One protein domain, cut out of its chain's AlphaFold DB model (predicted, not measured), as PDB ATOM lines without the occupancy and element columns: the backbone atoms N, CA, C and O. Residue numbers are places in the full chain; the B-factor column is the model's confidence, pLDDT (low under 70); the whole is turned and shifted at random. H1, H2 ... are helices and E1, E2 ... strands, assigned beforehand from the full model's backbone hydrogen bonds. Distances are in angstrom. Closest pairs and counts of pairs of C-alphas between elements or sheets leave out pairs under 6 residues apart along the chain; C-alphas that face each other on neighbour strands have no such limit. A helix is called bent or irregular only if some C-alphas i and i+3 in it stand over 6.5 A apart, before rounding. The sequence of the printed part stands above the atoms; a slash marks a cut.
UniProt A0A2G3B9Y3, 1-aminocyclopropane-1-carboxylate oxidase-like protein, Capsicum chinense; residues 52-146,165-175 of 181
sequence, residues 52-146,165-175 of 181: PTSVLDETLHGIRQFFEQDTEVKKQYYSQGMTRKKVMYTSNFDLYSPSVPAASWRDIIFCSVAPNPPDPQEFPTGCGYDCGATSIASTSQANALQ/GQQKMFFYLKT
ATOM      1  N   PRO A  52    -117.464 106.207  -9.489       85.38
ATOM      2  CA  PRO A  52    -117.289 104.770  -9.633       85.38
ATOM      3  C   PRO A  52    -116.247 104.234  -8.649       85.38
ATOM      4  O   PRO A  52    -115.184 104.830  -8.481       85.38
ATOM      5  N   THR A  53    -116.531 103.085  -8.037       83.88
ATOM      6  CA  THR A  53    -115.604 102.433  -7.099       83.88
ATOM      7  C   THR A  53    -114.264 102.109  -7.757       83.88
ATOM      8  O   THR A  53    -113.232 102.302  -7.130       83.88
ATOM      9  N   SER A  54    -114.262 101.744  -9.046       82.81
ATOM     10  CA  SER A  54    -113.031 101.487  -9.805       82.81
ATOM     11  C   SER A  54    -112.061 102.668  -9.765       82.81
ATOM     12  O   SER A  54    -110.876 102.473  -9.536       82.81
ATOM     13  N   VAL A  55    -112.565 103.904  -9.867       81.88
ATOM     14  CA  VAL A  55    -111.736 105.118  -9.796       81.88
ATOM     15  C   VAL A  55    -111.112 105.285  -8.407       81.88
ATOM     16  O   VAL A  55    -109.971 105.741  -8.287       81.88
ATOM     17  N   LEU A  56    -111.844 104.938  -7.342       82.38
ATOM     18  CA  LEU A  56    -111.323 104.980  -5.972       82.38
ATOM     19  C   LEU A  56    -110.238 103.914  -5.771       82.38
ATOM     20  O   LEU A  56    -109.167 104.233  -5.252       82.38
ATOM     21  N   ASP A  57    -110.494 102.691  -6.230       83.88
ATOM     22  CA  ASP A  57    -109.574 101.558  -6.112       83.88
ATOM     23  C   ASP A  57    -108.284 101.795  -6.902       83.88
ATOM     24  O   ASP A  57    -107.191 101.625  -6.363       83.88
ATOM     25  N   GLU A  58    -108.386 102.269  -8.144       82.12
ATOM     26  CA  GLU A  58    -107.241 102.634  -8.987       82.12
ATOM     27  C   GLU A  58    -106.422 103.772  -8.371       82.12
ATOM     28  O   GLU A  58    -105.189 103.726  -8.381       82.12
ATOM     29  N   THR A  59    -107.092 104.766  -7.774       82.12
ATOM     30  CA  THR A  59    -106.420 105.855  -7.052       82.12
ATOM     31  C   THR A  59    -105.616 105.294  -5.877       82.12
ATOM     32  O   THR A  59    -104.421 105.564  -5.763       82.12
ATOM     33  N   LEU A  60    -106.238 104.487  -5.010       84.69
ATOM     34  CA  LEU A  60    -105.557 103.883  -3.859       84.69
ATOM     35  C   LEU A  60    -104.412 102.962  -4.291       84.69
ATOM     36  O   LEU A  60    -103.332 103.004  -3.695       84.69
ATOM     37  N   HIS A  61    -104.625 102.171  -5.341       84.19
ATOM     38  CA  HIS A  61    -103.624 101.270  -5.896       84.19
ATOM     39  C   HIS A  61    -102.398 102.032  -6.410       84.19
ATOM     40  O   HIS A  61    -101.280 101.728  -5.995       84.19
ATOM     41  N   GLY A  62    -102.591 103.062  -7.239       83.44
ATOM     42  CA  GLY A  62    -101.484 103.837  -7.800       83.44
ATOM     43  C   GLY A  62    -100.690 104.610  -6.742       83.44
ATOM     44  O   GLY A  62     -99.460 104.662  -6.802       83.44
ATOM     45  N   ILE A  63    -101.365 105.153  -5.724       85.25
ATOM     46  CA  ILE A  63    -100.699 105.803  -4.585       85.25
ATOM     47  C   ILE A  63     -99.856 104.792  -3.813       85.25
ATOM     48  O   ILE A  63     -98.699 105.066  -3.486       85.25
ATOM     49  N   ARG A  64    -100.423 103.619  -3.519       87.06
ATOM     50  CA  ARG A  64     -99.713 102.558  -2.808       87.06
ATOM     51  C   ARG A  64     -98.468 102.121  -3.578       87.06
ATOM     52  O   ARG A  64     -97.396 102.064  -2.982       87.06
ATOM     53  N   GLN A  65     -98.591 101.909  -4.889       87.12
ATOM     54  CA  GLN A  65     -97.460 101.582  -5.759       87.12
ATOM     55  C   GLN A  65     -96.352 102.635  -5.664       87.12
ATOM     56  O   GLN A  65     -95.194 102.269  -5.507       87.12
ATOM     57  N   PHE A  66     -96.689 103.929  -5.680       87.44
ATOM     58  CA  PHE A  66     -95.695 104.989  -5.501       87.44
ATOM     59  C   PHE A  66     -94.951 104.887  -4.160       87.44
ATOM     60  O   PHE A  66     -93.723 104.973  -4.125       87.44
ATOM     61  N   PHE A  67     -95.659 104.702  -3.042       88.12
ATOM     62  CA  PHE A  67     -95.008 104.635  -1.729       88.12
ATOM     63  C   PHE A  67     -94.166 103.366  -1.542       88.12
ATOM     64  O   PHE A  67     -93.151 103.412  -0.836       88.12
ATOM     65  N   GLU A  68     -94.543 102.268  -2.196       89.06
ATOM     66  CA  GLU A  68     -93.817 100.992  -2.183       89.06
ATOM     67  C   GLU A  68     -92.609 100.956  -3.140       89.06
ATOM     68  O   GLU A  68     -91.808 100.028  -3.059       89.06
ATOM     69  N   GLN A  69     -92.413 101.968  -3.993       87.25
ATOM     70  CA  GLN A  69     -91.221 102.071  -4.842       87.25
ATOM     71  C   GLN A  69     -89.923 102.292  -4.058       87.25
ATOM     72  O   GLN A  69     -89.906 102.779  -2.918       87.25
ATOM     73  N   ASP A  70     -88.814 102.011  -4.745       88.12
ATOM     74  CA  ASP A  70     -87.468 102.295  -4.271       88.12
ATOM     75  C   ASP A  70     -87.283 103.771  -3.916       88.12
ATOM     76  O   ASP A  70     -87.803 104.697  -4.552       88.12
ATOM     77  N   THR A  71     -86.467 104.004  -2.891       88.31
ATOM     78  CA  THR A  71     -86.163 105.347  -2.389       88.31
ATOM     79  C   THR A  71     -85.580 106.260  -3.471       88.31
ATOM     80  O   THR A  71     -85.856 107.457  -3.455       88.31
ATOM     81  N   GLU A  72     -84.826 105.722  -4.435       88.50
ATOM     82  CA  GLU A  72     -84.240 106.510  -5.529       88.50
ATOM     83  C   GLU A  72     -85.297 107.131  -6.447       88.50
ATOM     84  O   GLU A  72     -85.129 108.270  -6.880       88.50
ATOM     85  N   VAL A  73     -86.426 106.451  -6.667       87.00
ATOM     86  CA  VAL A  73     -87.544 107.012  -7.439       87.00
ATOM     87  C   VAL A  73     -88.260 108.084  -6.618       87.00
ATOM     88  O   VAL A  73     -88.438 109.213  -7.074       87.00
ATOM     89  N   LYS A  74     -88.581 107.793  -5.350       88.31
ATOM     90  CA  LYS A  74     -89.263 108.750  -4.455       88.31
ATOM     91  C   LYS A  74     -88.455 110.030  -4.210       88.31
ATOM     92  O   LYS A  74     -89.034 111.112  -4.095       88.31
ATOM     93  N   LYS A  75     -87.119 109.945  -4.189       88.69
ATOM     94  CA  LYS A  75     -86.212 111.101  -4.059       88.69
ATOM     95  C   LYS A  75     -86.371 112.126  -5.183       88.69
ATOM     96  O   LYS A  75     -86.210 113.315  -4.920       88.69
ATOM     97  N   GLN A  76     -86.738 111.714  -6.398       87.25
ATOM     98  CA  GLN A  76     -86.953 112.636  -7.529       87.25
ATOM     99  C   GLN A  76     -88.090 113.636  -7.249       87.25
ATOM    100  O   GLN A  76     -88.059 114.799  -7.679       87.25
ATOM    101  N   TYR A  77     -89.062 113.200  -6.452       87.50
ATOM    102  CA  TYR A  77     -90.216 113.983  -6.029       87.50
ATOM    103  C   TYR A  77     -89.990 114.715  -4.705       87.50
ATOM    104  O   TYR A  77     -90.790 115.581  -4.355       87.50
ATOM    105  N   TYR A  78     -88.917 114.406  -3.973       88.00
ATOM    106  CA  TYR A  78     -88.702 114.929  -2.629       88.00
ATOM    107  C   TYR A  78     -88.517 116.454  -2.600       88.00
ATOM    108  O   TYR A  78     -87.791 117.028  -3.418       88.00
ATOM    109  N   SER A  79     -89.173 117.108  -1.639       82.06
ATOM    110  CA  SER A  79     -89.086 118.550  -1.389       82.06
ATOM    111  C   SER A  79     -89.224 118.864   0.110       82.06
ATOM    112  O   SER A  79     -90.158 118.391   0.758       82.06
ATOM    113  N   GLN A  80     -88.322 119.696   0.655       67.06
ATOM    114  CA  GLN A  80     -88.324 120.164   2.060       67.06
ATOM    115  C   GLN A  80     -88.813 121.618   2.234       67.06
ATOM    116  O   GLN A  80     -88.633 122.220   3.287       67.06
ATOM    117  N   GLY A  81     -89.423 122.222   1.214       65.06
ATOM    118  CA  GLY A  81     -89.870 123.611   1.300       65.06
ATOM    119  C   GLY A  81     -90.839 124.005   0.195       65.06
ATOM    120  O   GLY A  81     -91.368 123.155  -0.526       65.06
ATOM    121  N   MET A  82     -91.065 125.312   0.065       60.44
ATOM    122  CA  MET A  82     -91.964 125.890  -0.933       60.44
ATOM    123  C   MET A  82     -91.322 125.794  -2.326       60.44
ATOM    124  O   MET A  82     -90.550 126.660  -2.736       60.44
ATOM    125  N   THR A  83     -91.603 124.713  -3.051       68.19
ATOM    126  CA  THR A  83     -91.143 124.527  -4.433       68.19
ATOM    127  C   THR A  83     -92.247 124.878  -5.427       68.19
ATOM    128  O   THR A  83     -93.430 124.866  -5.102       68.19
ATOM    129  N   ARG A  84     -91.865 125.199  -6.670       72.56
ATOM    130  CA  ARG A  84     -92.818 125.393  -7.782       72.56
ATOM    131  C   ARG A  84     -93.320 124.071  -8.380       72.56
ATOM    132  O   ARG A  84     -94.066 124.106  -9.356       72.56
ATOM    133  N   LYS A  85     -92.883 122.921  -7.851       81.88
ATOM    134  CA  LYS A  85     -93.293 121.607  -8.351       81.88
ATOM    135  C   LYS A  85     -94.777 121.406  -8.059       81.88
ATOM    136  O   LYS A  85     -95.221 121.621  -6.933       81.88
ATOM    137  N   LYS A  86     -95.540 120.984  -9.066       85.19
ATOM    138  CA  LYS A  86     -96.966 120.697  -8.889       85.19
ATOM    139  C   LYS A  86     -97.195 119.336  -8.231       85.19
ATOM    140  O   LYS A  86     -98.219 119.171  -7.578       85.19
ATOM    141  N   VAL A  87     -96.247 118.406  -8.375       86.94
ATOM    142  CA  VAL A  87     -96.211 117.110  -7.682       86.94
ATOM    143  C   VAL A  87     -94.987 117.065  -6.770       86.94
ATOM    144  O   VAL A  87     -93.862 117.277  -7.228       86.94
ATOM    145  N   MET A  88     -95.189 116.806  -5.479       88.81
ATOM    146  CA  MET A  88     -94.092 116.732  -4.511       88.81
ATOM    147  C   MET A  88     -94.310 115.643  -3.468       88.81
ATOM    148  O   MET A  88     -95.420 115.435  -2.988       88.81
ATOM    149  N   TYR A  89     -93.224 114.987  -3.090       88.38
ATOM    150  CA  TYR A  89     -93.152 114.027  -2.002       88.38
ATOM    151  C   TYR A  89     -92.479 114.679  -0.796       88.38
ATOM    152  O   TYR A  89     -91.470 115.378  -0.929       88.38
ATOM    153  N   THR A  90     -93.016 114.452   0.393       86.94
ATOM    154  CA  THR A  90     -92.390 114.907   1.628       86.94
ATOM    155  C   THR A  90     -92.607 113.898   2.745       86.94
ATOM    156  O   THR A  90     -93.626 113.213   2.821       86.94
ATOM    157  N   SER A  91     -91.612 113.823   3.614       84.38
ATOM    158  CA  SER A  91     -91.620 113.051   4.845       84.38
ATOM    159  C   SER A  91     -91.111 114.005   5.911       84.38
ATOM    160  O   SER A  91     -90.025 114.565   5.744       84.38
ATOM    161  N   ASN A  92     -91.912 114.237   6.953       77.94
ATOM    162  CA  ASN A  92     -91.605 115.196   8.020       77.94
ATOM    163  C   ASN A  92     -91.330 116.627   7.524       77.94
ATOM    164  O   ASN A  92     -90.258 117.182   7.755       77.94
ATOM    165  N   PHE A  93     -92.308 117.230   6.843       72.00
ATOM    166  CA  PHE A  93     -92.210 118.600   6.320       72.00
ATOM    167  C   PHE A  93     -91.790 119.638   7.379       72.00
ATOM    168  O   PHE A  93     -91.106 120.608   7.070       72.00
ATOM    169  N   ASP A  94     -92.191 119.430   8.627       71.56
ATOM    170  CA  ASP A  94     -92.067 120.360   9.743       71.56
ATOM    171  C   ASP A  94     -90.988 119.957  10.766       71.56
ATOM    172  O   ASP A  94     -90.906 120.561  11.833       71.56
ATOM    173  N   LEU A  95     -90.115 118.995  10.425       71.88
ATOM    174  CA  LEU A  95     -89.109 118.403  11.324       71.88
ATOM    175  C   LEU A  95     -88.199 119.426  12.022       71.88
ATOM    176  O   LEU A  95     -87.740 119.191  13.135       71.88
ATOM    177  N   TYR A  96     -87.911 120.543  11.353       72.00
ATOM    178  CA  TYR A  96     -87.019 121.595  11.852       72.00
ATOM    179  C   TYR A  96     -87.769 122.813  12.399       72.00
ATOM    180  O   TYR A  96     -87.146 123.819  12.740       72.00
ATOM    181  N   SER A  97     -89.101 122.749  12.472       80.50
ATOM    182  CA  SER A  97     -89.884 123.811  13.089       80.50
ATOM    183  C   SER A  97     -89.691 123.779  14.608       80.50
ATOM    184  O   SER A  97     -89.944 122.742  15.222       80.50
ATOM    185  N   PRO A  98     -89.337 124.906  15.258       80.12
ATOM    186  CA  PRO A  98     -89.201 124.972  16.716       80.12
ATOM    187  C   PRO A  98     -90.484 124.593  17.472       80.12
ATOM    188  O   PRO A  98     -90.435 124.253  18.648       80.12
ATOM    189  N   SER A  99     -91.638 124.676  16.803       83.56
ATOM    190  CA  SER A  99     -92.951 124.331  17.352       83.56
ATOM    191  C   SER A  99     -93.307 122.844  17.255       83.56
ATOM    192  O   SER A  99     -94.368 122.459  17.745       83.56
ATOM    193  N   VAL A 100     -92.473 122.015  16.619       80.69
ATOM    194  CA  VAL A 100     -92.766 120.599  16.361       80.69
ATOM    195  C   VAL A 100     -91.861 119.729  17.230       80.69
ATOM    196  O   VAL A 100     -90.676 119.582  16.944       80.69
ATOM    197  N   PRO A 101     -92.396 119.149  18.320       79.88
ATOM    198  CA  PRO A 101     -91.583 118.446  19.309       79.88
ATOM    199  C   PRO A 101     -91.156 117.041  18.860       79.88
ATOM    200  O   PRO A 101     -90.327 116.418  19.520       79.88
ATOM    201  N   ALA A 102     -91.739 116.508  17.781       81.19
ATOM    202  CA  ALA A 102     -91.474 115.157  17.305       81.19
ATOM    203  C   ALA A 102     -91.739 115.013  15.804       81.19
ATOM    204  O   ALA A 102     -92.623 115.661  15.249       81.19
ATOM    205  N   ALA A 103     -91.010 114.095  15.170       81.62
ATOM    206  CA  ALA A 103     -91.263 113.692  13.794       81.62
ATOM    207  C   ALA A 103     -92.654 113.046  13.648       81.62
ATOM    208  O   ALA A 103     -93.085 112.248  14.485       81.62
ATOM    209  N   SER A 104     -93.332 113.351  12.548       80.25
ATOM    210  CA  SER A 104     -94.594 112.734  12.159       80.25
ATOM    211  C   SER A 104     -94.368 111.361  11.508       80.25
ATOM    212  O   SER A 104     -93.573 111.206  10.581       80.25
ATOM    213  N   TRP A 105     -95.106 110.340  11.943       82.50
ATOM    214  CA  TRP A 105     -95.063 109.020  11.306       82.50
ATOM    215  C   TRP A 105     -96.011 108.959  10.101       82.50
ATOM    216  O   TRP A 105     -97.052 108.302  10.122       82.50
ATOM    217  N   ARG A 106     -95.678 109.729   9.065       85.88
ATOM    218  CA  ARG A 106     -96.443 109.813   7.818       85.88
ATOM    219  C   ARG A 106     -95.561 110.297   6.683       85.88
ATOM    220  O   ARG A 106     -94.804 111.255   6.839       85.88
ATOM    221  N   ASP A 107     -95.760 109.685   5.531       88.69
ATOM    222  CA  ASP A 107     -95.254 110.196   4.269       88.69
ATOM    223  C   ASP A 107     -96.415 110.794   3.466       88.69
ATOM    224  O   ASP A 107     -97.573 110.388   3.617       88.69
ATOM    225  N   ILE A 108     -96.122 111.800   2.643       88.75
ATOM    226  CA  ILE A 108     -97.130 112.540   1.883       88.75
ATOM    227  C   ILE A 108     -96.660 112.699   0.445       88.75
ATOM    228  O   ILE A 108     -95.526 113.115   0.207       88.75
ATOM    229  N   ILE A 109     -97.559 112.468  -0.506       88.75
ATOM    230  CA  ILE A 109     -97.437 113.019  -1.855       88.75
ATOM    231  C   ILE A 109     -98.551 114.041  -2.078       88.75
ATOM    232  O   ILE A 109     -99.712 113.833  -1.720       88.75
ATOM    233  N   PHE A 110     -98.163 115.186  -2.610       87.06
ATOM    234  CA  PHE A 110     -98.994 116.356  -2.816       87.06
ATOM    235  C   PHE A 110     -99.096 116.653  -4.308       87.06
ATOM    236  O   PHE A 110     -98.083 116.625  -5.007       87.06
ATOM    237  N   CYS A 111    -100.301 117.001  -4.764       86.75
ATOM    238  CA  CYS A 111    -100.591 117.380  -6.143       86.75
ATOM    239  C   CYS A 111    -101.409 118.679  -6.190       86.75
ATOM    240  O   CYS A 111    -102.533 118.733  -5.682       86.75
ATOM    241  N   SER A 112    -100.884 119.715  -6.845       85.81
ATOM    242  CA  SER A 112    -101.617 120.948  -7.146       85.81
ATOM    243  C   SER A 112    -102.490 120.744  -8.384       85.81
ATOM    244  O   SER A 112    -101.972 120.547  -9.477       85.81
ATOM    245  N   VAL A 113    -103.810 120.794  -8.215       83.25
ATOM    246  CA  VAL A 113    -104.809 120.471  -9.250       83.25
ATOM    247  C   VAL A 113    -105.299 121.703 -10.005       83.25
ATOM    248  O   VAL A 113    -105.479 121.652 -11.216       83.25
ATOM    249  N   ALA A 114    -105.524 122.807  -9.295       83.19
ATOM    250  CA  ALA A 114    -105.997 124.058  -9.879       83.19
ATOM    251  C   ALA A 114    -105.028 125.202  -9.540       83.19
ATOM    252  O   ALA A 114    -104.415 125.175  -8.470       83.19
ATOM    253  N   PRO A 115    -104.876 126.211 -10.417       81.12
ATOM    254  CA  PRO A 115    -105.616 126.403 -11.672       81.12
ATOM    255  C   PRO A 115    -105.120 125.529 -12.831       81.12
ATOM    256  O   PRO A 115    -105.884 125.243 -13.742       81.12
ATOM    257  N   ASN A 116    -103.862 125.088 -12.779       83.31
ATOM    258  CA  ASN A 116    -103.227 124.327 -13.848       83.31
ATOM    259  C   ASN A 116    -102.790 122.966 -13.295       83.31
ATOM    260  O   ASN A 116    -101.858 122.948 -12.480       83.31
ATOM    261  N   PRO A 117    -103.420 121.853 -13.710       81.25
ATOM    262  CA  PRO A 117    -103.019 120.532 -13.248       81.25
ATOM    263  C   PRO A 117    -101.586 120.195 -13.704       81.25
ATOM    264  O   PRO A 117    -101.042 120.858 -14.601       81.25
ATOM    265  N   PRO A 118    -100.929 119.211 -13.067       82.25
ATOM    266  CA  PRO A 118     -99.635 118.710 -13.512       82.25
ATOM    267  C   PRO A 118     -99.779 117.963 -14.835       82.25
ATOM    268  O   PRO A 118    -100.805 117.315 -15.066       82.25
ATOM    269  N   ASP A 119     -98.755 118.030 -15.682       82.19
ATOM    270  CA  ASP A 119     -98.730 117.213 -16.893       82.19
ATOM    271  C   ASP A 119     -98.661 115.721 -16.514       82.19
ATOM    272  O   ASP A 119     -98.038 115.374 -15.509       82.19
ATOM    273  N   PRO A 120     -99.243 114.798 -17.304       76.62
ATOM    274  CA  PRO A 120     -99.204 113.364 -17.001       76.62
ATOM    275  C   PRO A 120     -97.787 112.805 -16.786       76.62
ATOM    276  O   PRO A 120     -97.596 111.868 -16.020       76.62
ATOM    277  N   GLN A 121     -96.786 113.409 -17.432       79.44
ATOM    278  CA  GLN A 121     -95.372 113.042 -17.314       79.44
ATOM    279  C   GLN A 121     -94.732 113.500 -15.993       79.44
ATOM    280  O   GLN A 121     -93.677 112.994 -15.620       79.44
ATOM    281  N   GLU A 122     -95.346 114.451 -15.280       79.25
ATOM    282  CA  GLU A 122     -94.896 114.886 -13.953       79.25
ATOM    283  C   GLU A 122     -95.269 113.876 -12.856       79.25
ATOM    284  O   GLU A 122     -94.806 114.017 -11.726       79.25
ATOM    285  N   PHE A 123     -96.101 112.869 -13.143       77.06
ATOM    286  CA  PHE A 123     -96.483 111.854 -12.164       77.06
ATOM    287  C   PHE A 123     -95.461 110.703 -12.095       77.06
ATOM    288  O   PHE A 123     -94.818 110.390 -13.097       77.06
ATOM    289  N   PRO A 124     -95.300 110.051 -10.927       71.06
ATOM    290  CA  PRO A 124     -94.407 108.904 -10.773       71.06
ATOM    291  C   PRO A 124     -94.728 107.755 -11.729       71.06
ATOM    292  O   PRO A 124     -95.847 107.239 -11.748       71.06
ATOM    293  N   THR A 125     -93.724 107.307 -12.486       64.12
ATOM    294  CA  THR A 125     -93.821 106.124 -13.349       64.12
ATOM    295  C   THR A 125     -94.193 104.909 -12.509       64.12
ATOM    296  O   THR A 125     -93.473 104.575 -11.576       64.12
ATOM    297  N   GLY A 126     -95.304 104.242 -12.821       58.38
ATOM    298  CA  GLY A 126     -95.808 103.102 -12.047       58.38
ATOM    299  C   GLY A 126     -97.041 103.422 -11.205       58.38
ATOM    300  O   GLY A 126     -97.738 102.491 -10.828       58.38
ATOM    301  N   CYS A 127     -97.388 104.701 -11.009       52.22
ATOM    302  CA  CYS A 127     -98.799 105.053 -10.901       52.22
ATOM    303  C   CYS A 127     -99.331 105.024 -12.342       52.22
ATOM    304  O   CYS A 127     -98.780 105.689 -13.221       52.22
ATOM    305  N   GLY A 128    -100.296 104.160 -12.654       47.09
ATOM    306  CA  GLY A 128    -100.900 104.162 -13.987       47.09
ATOM    307  C   GLY A 128    -101.349 105.581 -14.349       47.09
ATOM    308  O   GLY A 128    -101.681 106.372 -13.465       47.09
ATOM    309  N   TYR A 129    -101.378 105.901 -15.641       45.41
ATOM    310  CA  TYR A 129    -101.887 107.163 -16.199       45.41
ATOM    311  C   TYR A 129    -103.252 107.598 -15.583       45.41
ATOM    312  O   TYR A 129    -103.594 108.779 -15.596       45.41
ATOM    313  N   ASP A 130    -103.981 106.660 -14.961       49.44
ATOM    314  CA  ASP A 130    -105.220 106.819 -14.185       49.44
ATOM    315  C   ASP A 130    -105.109 107.486 -12.802       49.44
ATOM    316  O   ASP A 130    -106.033 108.187 -12.379       49.44
ATOM    317  N   CYS A 131    -104.015 107.299 -12.059       47.12
ATOM    318  CA  CYS A 131    -103.985 107.659 -10.634       47.12
ATOM    319  C   CYS A 131    -104.015 109.183 -10.406       47.12
ATOM    320  O   CYS A 131    -104.596 109.677  -9.435       47.12
ATOM    321  N   GLY A 132    -103.388 109.935 -11.314       47.78
ATOM    322  CA  GLY A 132    -103.398 111.395 -11.325       47.78
ATOM    323  C   GLY A 132    -104.579 111.946 -12.118       47.78
ATOM    324  O   GLY A 132    -105.431 112.635 -11.562       47.78
ATOM    325  N   ALA A 133    -104.665 111.634 -13.411       47.47
ATOM    326  CA  ALA A 133    -105.583 112.307 -14.333       47.47
ATOM    327  C   ALA A 133    -107.068 111.993 -14.060       47.47
ATOM    328  O   ALA A 133    -107.882 112.917 -13.968       47.47
ATOM    329  N   THR A 134    -107.418 110.722 -13.852       48.31
ATOM    330  CA  THR A 134    -108.812 110.271 -13.678       48.31
ATOM    331  C   THR A 134    -109.348 110.619 -12.297       48.31
ATOM    332  O   THR A 134    -110.488 111.070 -12.167       48.31
ATOM    333  N   SER A 135    -108.506 110.542 -11.262       48.53
ATOM    334  CA  SER A 135    -108.840 111.034  -9.922       48.53
ATOM    335  C   SER A 135    -109.082 112.548  -9.928       48.53
ATOM    336  O   SER A 135    -110.057 113.035  -9.347       48.53
ATOM    337  N   ILE A 136    -108.199 113.326 -10.562       52.19
ATOM    338  CA  ILE A 136    -108.302 114.791 -10.640       52.19
ATOM    339  C   ILE A 136    -109.559 115.223 -11.421       52.19
ATOM    340  O   ILE A 136    -110.266 116.130 -10.973       52.19
ATOM    341  N   ALA A 137    -109.885 114.536 -12.521       46.66
ATOM    342  CA  ALA A 137    -111.074 114.795 -13.334       46.66
ATOM    343  C   ALA A 137    -112.389 114.334 -12.671       46.66
ATOM    344  O   ALA A 137    -113.385 115.052 -12.695       46.66
ATOM    345  N   SER A 138    -112.401 113.179 -12.002       48.75
ATOM    346  CA  SER A 138    -113.629 112.640 -11.393       48.75
ATOM    347  C   SER A 138    -114.070 113.441 -10.164       48.75
ATOM    348  O   SER A 138    -115.262 113.665  -9.955       48.75
ATOM    349  N   THR A 139    -113.129 113.950  -9.355       48.88
ATOM    350  CA  THR A 139    -113.478 114.810  -8.207       48.88
ATOM    351  C   THR A 139    -113.915 116.212  -8.649       48.88
ATOM    352  O   THR A 139    -114.779 116.812  -8.006       48.88
ATOM    353  N   SER A 140    -113.366 116.755  -9.743       48.47
ATOM    354  CA  SER A 140    -113.849 118.028 -10.302       48.47
ATOM    355  C   SER A 140    -115.249 117.885 -10.920       48.47
ATOM    356  O   SER A 140    -116.063 118.799 -10.779       48.47
ATOM    357  N   GLN A 141    -115.581 116.715 -11.476       45.16
ATOM    358  CA  GLN A 141    -116.910 116.396 -12.009       45.16
ATOM    359  C   GLN A 141    -117.955 116.085 -10.916       45.16
ATOM    360  O   GLN A 141    -119.094 116.537 -11.020       45.16
ATOM    361  N   ALA A 142    -117.584 115.418  -9.817       43.59
ATOM    362  CA  ALA A 142    -118.472 115.228  -8.655       43.59
ATOM    363  C   ALA A 142    -118.853 116.566  -7.993       43.59
ATOM    364  O   ALA A 142    -119.982 116.767  -7.550       43.59
ATOM    365  N   ASN A 143    -117.931 117.531  -8.020       46.47
ATOM    366  CA  ASN A 143    -118.195 118.918  -7.640       46.47
ATOM    367  C   ASN A 143    -119.157 119.661  -8.592       46.47
ATOM    368  O   ASN A 143    -119.617 120.743  -8.230       46.47
ATOM    369  N   ALA A 144    -119.419 119.127  -9.789       38.25
ATOM    370  CA  ALA A 144    -120.298 119.712 -10.803       38.25
ATOM    371  C   ALA A 144    -121.688 119.044 -10.873       38.25
ATOM    372  O   ALA A 144    -122.630 119.672 -11.346       38.25
ATOM    373  N   LEU A 145    -121.841 117.800 -10.395       39.97
ATOM    374  CA  LEU A 145    -123.064 116.999 -10.584       39.97
ATOM    375  C   LEU A 145    -124.061 117.018  -9.414       39.97
ATOM    376  O   LEU A 145    -125.125 116.411  -9.503       39.97
ATOM    377  N   GLN A 146    -123.776 117.754  -8.341       46.19
ATOM    378  CA  GLN A 146    -124.751 118.029  -7.283       46.19
ATOM    379  C   GLN A 146    -124.844 119.546  -7.082       46.19
ATOM    380  O   GLN A 146    -124.096 120.101  -6.270       46.19
ATOM    381  N   GLY A 165    -108.262 127.407  -6.020       81.06
ATOM    382  CA  GLY A 165    -107.141 126.569  -5.604       81.06
ATOM    383  C   GLY A 165    -107.637 125.202  -5.169       81.06
ATOM    384  O   GLY A 165    -108.498 125.100  -4.299       81.06
ATOM    385  N   GLN A 166    -107.097 124.154  -5.780       82.44
ATOM    386  CA  GLN A 166    -107.395 122.773  -5.422       82.44
ATOM    387  C   GLN A 166    -106.090 122.009  -5.304       82.44
ATOM    388  O   GLN A 166    -105.224 122.102  -6.174       82.44
ATOM    389  N   GLN A 167    -105.962 121.265  -4.215       83.44
ATOM    390  CA  GLN A 167    -104.796 120.462  -3.892       83.44
ATOM    391  C   GLN A 167    -105.283 119.095  -3.426       83.44
ATOM    392  O   GLN A 167    -106.314 118.995  -2.757       83.44
ATOM    393  N   LYS A 168    -104.546 118.047  -3.779       85.31
ATOM    394  CA  LYS A 168    -104.754 116.696  -3.262       85.31
ATOM    395  C   LYS A 168    -103.529 116.284  -2.464       85.31
ATOM    396  O   LYS A 168    -102.403 116.500  -2.899       85.31
ATOM    397  N   MET A 169    -103.771 115.702  -1.297       87.25
ATOM    398  CA  MET A 169    -102.742 115.137  -0.434       87.25
ATOM    399  C   MET A 169    -103.067 113.673  -0.204       87.25
ATOM    400  O   MET A 169    -104.177 113.344   0.214       87.25
ATOM    401  N   PHE A 170    -102.090 112.817  -0.454       88.00
ATOM    402  CA  PHE A 170    -102.195 111.392  -0.202       88.00
ATOM    403  C   PHE A 170    -101.218 111.022   0.901       88.00
ATOM    404  O   PHE A 170    -100.041 111.373   0.842       88.00
ATOM    405  N   PHE A 171    -101.741 110.357   1.924       88.62
ATOM    406  CA  PHE A 171    -101.039 110.064   3.161       88.62
ATOM    407  C   PHE A 171    -100.714 108.578   3.200       88.62
ATOM    408  O   PHE A 171    -101.586 107.751   2.935       88.62
ATOM    409  N   TYR A 172     -99.484 108.247   3.577       88.69
ATOM    410  CA  TYR A 172     -99.053 106.872   3.774       88.69
ATOM    411  C   TYR A 172     -98.548 106.679   5.196       88.69
ATOM    412  O   TYR A 172     -97.577 107.308   5.625       88.69
ATOM    413  N   LEU A 173     -99.248 105.821   5.935       88.56
ATOM    414  CA  LEU A 173     -98.938 105.469   7.312       88.56
ATOM    415  C   LEU A 173     -98.517 104.001   7.324       88.56
ATOM    416  O   LEU A 173     -99.352 103.101   7.264       88.56
ATOM    417  N   LYS A 174     -97.207 103.757   7.370       81.06
ATOM    418  CA  LYS A 174     -96.666 102.400   7.513       81.06
ATOM    419  C   LYS A 174     -96.956 101.864   8.917       81.06
ATOM    420  O   LYS A 174     -96.974 102.624   9.884       81.06
ATOM    421  N   THR A 175     -97.143 100.558   9.054       77.50
ATOM    422  CA  THR A 175     -97.266  99.919  10.369       77.50
ATOM    423  C   THR A 175     -96.004 100.175  11.191       77.50
ATOM    424  O   THR A 175     -94.890  99.928  10.722       77.50
TER     425      THR A 175
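What this domain is: This is residues 52 to 146 and 165 to 175 of the 181 residues of the protein "1-aminocyclopropane-1-carboxylate oxidase-like protein" of Capsicum chinense (UniProt A0A2G3B9Y3). A three-stranded antiparallel sheet, order E1 E2 E3, has three helices over one face, making two layers: H1 and H3 pack together over E2 and E3, and H2 sits near E1. Residues 141 to 146 stick out. You have 106 residues, ordered H1 H2 E1 E2 H3 E3, class mixed; compact, radius of gyration 14.5 A, spans 44 by 29 by 26 A.

How they stand to each other: Start at H1, residues 53 to 68; it touches H3, residues 129 to 142, at a steep tilt of 43 degrees, opposite ways, closest C-alphas Thr 59 and Cys 131, 4.7 A. H2, residues 71 to 77, comes closest to E1, residues 87 to 91, at C-alphas Tyr 77 and Tyr 89, 5.0 A. E1 and E2, residues 107 to 114, form a hairpin, N 88 to O 110 2.9 A; E3, residues 166 to 172, is antiparallel to E2, N 109 to O 170 3.0 A. O i to N i+4 pairs are within hydrogen-bond range throughout H1, 8 of 10 in H3, 1 of 3 in H2, where 3 of 4 O i to N i+3 pairs are.

Where its parts are: Find C-alpha 53 at (-115.604, 102.433, -7.099); H1 runs 22.4 A. E2 runs 22.5 A; H3, 19.9 A, is only just irregular, C-alphas 129 and 132 being 6.6 A apart. E3 ends at C-alpha 172, (-99.053, 106.872, 3.774).

The domain as a whole: Residues 147 to 164 are cut out, a gap of 19.6 A between C-alphas 146 and 165. Links E1 to E2 and E2 to H3 are long. Find pLDDT under 70 at residues 80 to 83 and 125 to 146.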